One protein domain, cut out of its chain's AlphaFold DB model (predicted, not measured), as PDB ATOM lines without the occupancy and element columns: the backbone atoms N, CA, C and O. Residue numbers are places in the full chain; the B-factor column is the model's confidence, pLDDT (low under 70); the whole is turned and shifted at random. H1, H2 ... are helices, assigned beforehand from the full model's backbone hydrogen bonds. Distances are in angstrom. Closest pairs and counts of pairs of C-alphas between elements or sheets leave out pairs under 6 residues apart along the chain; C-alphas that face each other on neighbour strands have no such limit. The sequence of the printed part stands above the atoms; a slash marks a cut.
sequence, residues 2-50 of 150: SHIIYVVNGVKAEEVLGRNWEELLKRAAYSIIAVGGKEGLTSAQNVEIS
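This is residues 2 to 50 of the 150 residues of an uncharacterized protein of Candidatus Bathyarchaeota archaeon (UniProt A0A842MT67). The printed part has little regular structure: helix H2 lies along the length of an elongated, loose outline, and the shorter H1 makes a corner with it at one end. Residues 2 to 9 run toward H1, while residues 31 to 50 swing out to the other end, turn near Glu 39 and fold back toward H2. The 49 printed residues include two named helices, H1 then H2, and no named strand; the class is all helix, with 18 residues in named elements. The radius of gyration of the C-alphas is 12.2 A, and the spans are 35 by 19 by 16 A.

H2, residues 21 to 30, measures 14.2 A, from C-alpha 21 at (95.800, 157.553, 136.559) to C-alpha 30 at (104.712, 150.448, 128.023). H1, residues 10 to 17, measures 10.0 A and begins at C-alpha 10 (91.735, 163.477, 132.545).

H2 and H1 only just touch, only at the corner by their link, with 3 pairs of C-alphas within 8 A. Their closest C-alphas, of Glu 14 and Trp 21, are 5.6 A apart. Their lines are about perpendicular, at 78 degrees. In both helices every O i to N i+4 pair is within hydrogen-bond range.

The C-alphas farthest apart, of Arg 19 and Glu 39, are 35.3 A apart. The printed part has no cut, the link from H1 to H2 is tight, and no printed residue is under 70 in pLDDT.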
ATOM      1  N   SER A   2     107.252 154.780 114.442       79.12
ATOM      2  CA  SER A   2     105.833 155.156 114.413       79.12
ATOM      3  C   SER A   2     105.416 155.693 115.776       79.12
ATOM      4  O   SER A   2     105.956 155.265 116.794       79.12
ATOM      5  N   HIS A   3     104.456 156.611 115.787       86.06
ATOM      6  CA  HIS A   3     103.914 157.210 117.002       86.06
ATOM      7  C   HIS A   3     102.409 156.955 117.048       86.06
ATOM      8  O   HIS A   3     101.745 156.984 116.013       86.06
ATOM      9  N   ILE A   4     101.881 156.689 118.241       89.56
ATOM     10  CA  ILE A   4     100.445 156.558 118.485       89.56
ATOM     11  C   ILE A   4     100.088 157.607 119.527       89.56
ATOM     12  O   ILE A   4     100.727 157.673 120.576       89.56
ATOM     13  N   ILE A   5      99.089 158.429 119.221       92.94
ATOM     14  CA  ILE A   5      98.613 159.487 120.108       92.94
ATOM     15  C   ILE A   5      97.216 159.112 120.580       92.94
ATOM     16  O   ILE A   5      96.328 158.842 119.771       92.94
ATOM     17  N   TYR A   6      97.027 159.130 121.896       92.44
ATOM     18  CA  TYR A   6      95.725 158.990 122.529       92.44
ATOM     19  C   TYR A   6      95.350 160.312 123.184       92.44
ATOM     20  O   TYR A   6      96.159 160.907 123.893       92.44
ATOM     21  N   VAL A   7      94.113 160.755 122.970       94.00
ATOM     22  CA  VAL A   7      93.536 161.874 123.719       94.00
ATOM     23  C   VAL A   7      92.679 161.307 124.835       94.00
ATOM     24  O   VAL A   7      91.759 160.527 124.594       94.00
ATOM     25  N   VAL A   8      93.017 161.683 126.064       93.31
ATOM     26  CA  VAL A   8      92.408 161.160 127.286       93.31
ATOM     27  C   VAL A   8      91.676 162.290 127.995       93.31
ATOM     28  O   VAL A   8      92.232 163.366 128.206       93.31
ATOM     29  N   ASN A   9      90.429 162.043 128.396       92.88
ATOM     30  CA  ASN A   9      89.726 162.933 129.312       92.88
ATOM     31  C   ASN A   9      90.256 162.687 130.734       92.88
ATOM     32  O   ASN A   9      89.935 161.665 131.340       92.88
ATOM     33  N   GLY A  10      91.073 163.613 131.243       93.88
ATOM     34  CA  GLY A  10      91.735 163.477 132.545       93.88
ATOM     35  C   GLY A  10      90.765 163.337 133.721       93.88
ATOM     36  O   GLY A  10      91.016 162.534 134.613       93.88
ATOM     37  N   VAL A  11      89.619 164.029 133.687       93.81
ATOM     38  CA  VAL A  11      88.591 163.935 134.742       93.81
ATOM     39  C   VAL A  11      88.002 162.526 134.782       93.81
ATOM     40  O   VAL A  11      88.032 161.876 135.823       93.81
ATOM     41  N   LYS A  12      87.556 162.007 133.629       93.56
ATOM     42  CA  LYS A  12      87.034 160.632 133.528       93.56
ATOM     43  C   LYS A  12      88.111 159.595 133.888       93.56
ATOM     44  O   LYS A  12      87.805 158.572 134.495       93.56
ATOM     45  N   ALA A  13      89.372 159.839 133.524       95.00
ATOM     46  CA  ALA A  13      90.479 158.949 133.864       95.00
ATOM     47  C   ALA A  13      90.736 158.901 135.378       95.00
ATOM     48  O   ALA A  13      90.897 157.811 135.920       95.00
ATOM     49  N   GLU A  14      90.724 160.046 136.064       97.19
ATOM     50  CA  GLU A  14      90.873 160.109 137.520       97.19
ATOM     51  C   GLU A  14      89.692 159.456 138.249       97.19
ATOM     52  O   GLU A  14      89.902 158.720 139.211       97.19
ATOM     53  N   GLU A  15      88.460 159.656 137.772       97.00
ATOM     54  CA  GLU A  15      87.264 159.006 138.329       97.00
ATOM     55  C   GLU A  15      87.350 157.472 138.269       97.00
ATOM     56  O   GLU A  15      86.946 156.791 139.212       97.00
ATOM     57  N   VAL A  16      87.883 156.923 137.173       96.44
ATOM     58  CA  VAL A  16      87.930 155.472 136.927       96.44
ATOM     59  C   VAL A  16      89.183 154.813 137.509       96.44
ATOM     60  O   VAL A  16      89.104 153.713 138.055       96.44
ATOM     61  N   LEU A  17      90.348 155.449 137.370       96.94
ATOM     62  CA  LEU A  17      91.655 154.870 137.711       96.94
ATOM     63  C   LEU A  17      92.253 155.448 139.003       96.94
ATOM     64  O   LEU A  17      93.242 154.917 139.505       96.94
ATOM     65  N   GLY A  18      91.659 156.507 139.556       97.44
ATOM     66  CA  GLY A  18      92.136 157.210 140.744       97.44
ATOM     67  C   GLY A  18      93.185 158.289 140.451       97.44
ATOM     68  O   GLY A  18      93.591 158.527 139.316       97.44
ATOM     69  N   ARG A  19      93.672 158.943 141.514       96.62
ATOM     70  CA  ARG A  19      94.603 160.094 141.444       96.62
ATOM     71  C   ARG A  19      95.916 159.820 140.707       96.62
ATOM     72  O   ARG A  19      96.566 160.749 140.249       96.62
ATOM     73  N   ASN A  20      96.339 158.561 140.622       96.88
ATOM     74  CA  ASN A  20      97.565 158.134 139.946       96.88
ATOM     75  C   ASN A  20      97.320 157.633 138.511       96.88
ATOM     76  O   ASN A  20      98.151 156.893 137.978       96.88
ATOM     77  N   TRP A  21      96.195 158.010 137.892       97.62
ATOM     78  CA  TRP A  21      95.800 157.553 136.559       97.62
ATOM     79  C   TRP A  21      96.890 157.763 135.500       97.62
ATOM     80  O   TRP A  21      97.111 156.866 134.692       97.62
ATOM     81  N   GLU A  22      97.621 158.883 135.526       97.12
ATOM     82  CA  GLU A  22      98.685 159.159 134.548       97.12
ATOM     83  C   GLU A  22      99.777 158.084 134.562       97.12
ATOM     84  O   GLU A  22     100.172 157.565 133.519       97.12
ATOM     85  N   GLU A  23     100.251 157.713 135.752       96.94
ATOM     86  CA  GLU A  23     101.286 156.693 135.921       96.94
ATOM     87  C   GLU A  23     100.769 155.306 135.518       96.94
ATOM     88  O   GLU A  23     101.482 154.525 134.885       96.94
ATOM     89  N   LEU A  24      99.508 155.002 135.842       97.12
ATOM     90  CA  LEU A  24      98.867 153.754 135.430       97.12
ATOM     91  C   LEU A  24      98.756 153.658 133.906       97.12
ATOM     92  O   LEU A  24      99.105 152.621 133.338       97.12
ATOM     93  N   LEU A  25      98.340 154.736 133.235       96.56
ATOM     94  CA  LEU A  25      98.267 154.784 131.777       96.56
ATOM     95  C   LEU A  25      99.651 154.688 131.132       96.56
ATOM     96  O   LEU A  25      99.805 153.948 130.160       96.56
ATOM     97  N   LYS A  26     100.676 155.349 131.689       96.75
ATOM     98  CA  LYS A  26     102.060 155.217 131.204       96.75
ATOM     99  C   LYS A  26     102.540 153.769 131.262       96.75
ATOM    100  O   LYS A  26     103.034 153.241 130.267       96.75
ATOM    101  N   ARG A  27     102.345 153.093 132.399       96.00
ATOM    102  CA  ARG A  27     102.703 151.672 132.562       96.00
ATOM    103  C   ARG A  27     101.925 150.770 131.612       96.00
ATOM    104  O   ARG A  27     102.513 149.868 131.015       96.00
ATOM    105  N   ALA A  28     100.627 151.020 131.451       95.06
ATOM    106  CA  ALA A  28      99.793 150.268 130.524       95.06
ATOM    107  C   ALA A  28     100.292 150.424 129.078       95.06
ATOM    108  O   ALA A  28     100.425 149.426 128.375       95.06
ATOM    109  N   ALA A  29     100.657 151.640 128.665       94.75
ATOM    110  CA  ALA A  29     101.204 151.912 127.340       94.75
ATOM    111  C   ALA A  29     102.565 151.231 127.107       94.75
ATOM    112  O   ALA A  29     102.766 150.627 126.055       94.75
ATOM    113  N   TYR A  30     103.467 151.229 128.097       95.75
ATOM    114  CA  TYR A  30     104.712 150.448 128.023       95.75
ATOM    115  C   TYR A  30     104.477 148.935 127.935       95.75
ATOM    116  O   TYR A  30     105.315 148.209 127.404       95.75
ATOM    117  N   SER A  31     103.335 148.460 128.432       94.31
ATOM    118  CA  SER A  31     102.959 147.044 128.406       94.31
ATOM    119  C   SER A  31     102.288 146.621 127.092       94.31
ATOM    120  O   SER A  31     101.928 145.452 126.943       94.31
ATOM    121  N   ILE A  32     102.104 147.532 126.127       91.31
ATOM    122  CA  ILE A  32     101.575 147.195 124.802       91.31
ATOM    123  C   ILE A  32     102.640 146.404 124.034       91.31
ATOM    124  O   ILE A  32     103.645 146.954 123.586       91.31
ATOM    125  N   ILE A  33     102.385 145.107 123.862       90.31
ATOM    126  CA  ILE A  33     103.275 144.174 123.149       90.31
ATOM    127  C   ILE A  33     102.814 143.853 121.725       90.31
ATOM    128  O   ILE A  33     103.552 143.226 120.968       90.31
ATOM    129  N   ALA A  34     101.593 144.245 121.350       89.00
ATOM    130  CA  ALA A  34     101.058 144.026 120.013       89.00
ATOM    131  C   ALA A  34     100.038 145.103 119.621       89.00
ATOM    132  O   ALA A  34      99.265 145.566 120.460       89.00
ATOM    133  N   VAL A  35     100.010 145.460 118.336       84.38
ATOM    134  CA  VAL A  35      98.975 146.306 117.721       84.38
ATOM    135  C   VAL A  35      98.376 145.547 116.537       84.38
ATOM    136  O   VAL A  35      99.074 145.225 115.581       84.38
ATOM    137  N   GLY A  36      97.072 145.262 116.597       80.88
ATOM    138  CA  GLY A  36      96.369 144.472 115.583       80.88
ATOM    139  C   GLY A  36      96.387 142.967 115.874       80.88
ATOM    140  O   GLY A  36      96.138 142.540 116.999       80.88
ATOM    141  N   GLY A  37      96.611 142.154 114.838       76.38
ATOM    142  CA  GLY A  37      96.662 140.693 114.957       76.38
ATOM    143  C   GLY A  37      97.922 140.184 115.668       76.38
ATOM    144  O   GLY A  37      98.823 140.949 116.002       76.38
ATOM    145  N   LYS A  38      98.019 138.858 115.852       72.62
ATOM    146  CA  LYS A  38      99.152 138.201 116.544       72.62
ATOM    147  C   LYS A  38     100.530 138.512 115.938       72.62
ATOM    148  O   LYS A  38     101.531 138.391 116.630       72.62
ATOM    149  N   GLU A  39     100.574 138.900 114.668       74.62
ATOM    150  CA  GLU A  39     101.805 139.219 113.933       74.62
ATOM    151  C   GLU A  39     102.299 140.657 114.177       74.62
ATOM    152  O   GLU A  39     103.441 140.980 113.869       74.62
ATOM    153  N   GLY A  40     101.472 141.520 114.775       82.19
ATOM    154  CA  GLY A  40     101.782 142.928 115.023       82.19
ATOM    155  C   GLY A  40     102.593 143.179 116.295       82.19
ATOM    156  O   GLY A  40     102.260 144.103 117.035       82.19
ATOM    157  N   LEU A  41     103.602 142.347 116.586       89.44
ATOM    158  CA  LEU A  41     104.461 142.504 117.768       89.44
ATOM    159  C   LEU A  41     105.135 143.884 117.773       89.44
ATOM    160  O   LEU A  41     105.708 144.315 116.774       89.44
ATOM    161  N   THR A  42     105.082 144.571 118.913       90.38
ATOM    162  CA  THR A  42     105.645 145.913 119.079       90.38
ATOM    163  C   THR A  42     106.286 146.087 120.451       90.38
ATOM    164  O   THR A  42     106.086 145.285 121.363       90.38
ATOM    165  N   SER A  43     107.075 147.147 120.593       91.88
ATOM    166  CA  SER A  43     107.659 147.565 121.863       91.88
ATOM    167  C   SER A  43     107.658 149.087 121.938       91.88
ATOM    168  O   SER A  43     108.284 149.762 121.113       91.88
ATOM    169  N   ALA A  44     106.951 149.625 122.931       93.50
ATOM    170  CA  ALA A  44     106.932 151.053 123.206       93.50
ATOM    171  C   ALA A  44     108.318 151.524 123.675       93.50
ATOM    172  O   ALA A  44     108.831 151.069 124.695       93.50
ATOM    173  N   GLN A  45     108.920 152.443 122.919       94.25
ATOM    174  CA  GLN A  45     110.251 152.984 123.220       94.25
ATOM    175  C   GLN A  45     110.188 154.201 124.147       94.25
ATOM    176  O   GLN A  45     111.069 154.404 124.975       94.25
ATOM    177  N   ASN A  46     109.139 155.012 124.012       94.38
ATOM    178  CA  ASN A  46     108.913 156.199 124.824       94.38
ATOM    179  C   ASN A  46     107.408 156.399 125.028       94.38
ATOM    180  O   ASN A  46     106.638 156.212 124.085       94.38
ATOM    181  N   VAL A  47     107.008 156.778 126.241       95.19
ATOM    182  CA  VAL A  47     105.622 157.095 126.587       95.19
ATOM    183  C   VAL A  47     105.606 158.386 127.385       95.19
ATOM    184  O   VAL A  47     106.148 158.471 128.486       95.19
ATOM    185  N   GLU A  48     104.917 159.379 126.843       94.94
ATOM    186  CA  GLU A  48     104.756 160.689 127.454       94.94
ATOM    187  C   GLU A  48     103.265 160.987 127.618       94.94
ATOM    188  O   GLU A  48     102.437 160.577 126.806       94.94
ATOM    189  N   ILE A  49     102.930 161.689 128.698       95.62
ATOM    190  CA  ILE A  49     101.610 162.285 128.901       95.62
ATOM    191  C   ILE A  49     101.849 163.776 129.061       95.62
ATOM    192  O   ILE A  49     102.792 164.192 129.738       95.62
ATOM    193  N   SER A  50     101.026 164.572 128.397       95.44
ATOM    194  CA  SER A  50     101.098 166.025 128.429       95.44
ATOM    195  C   SER A  50      99.693 166.596 128.348       95.44
ATOM    196  O   SER A  50      98.793 165.975 127.779       95.44
TER     197      SER A  50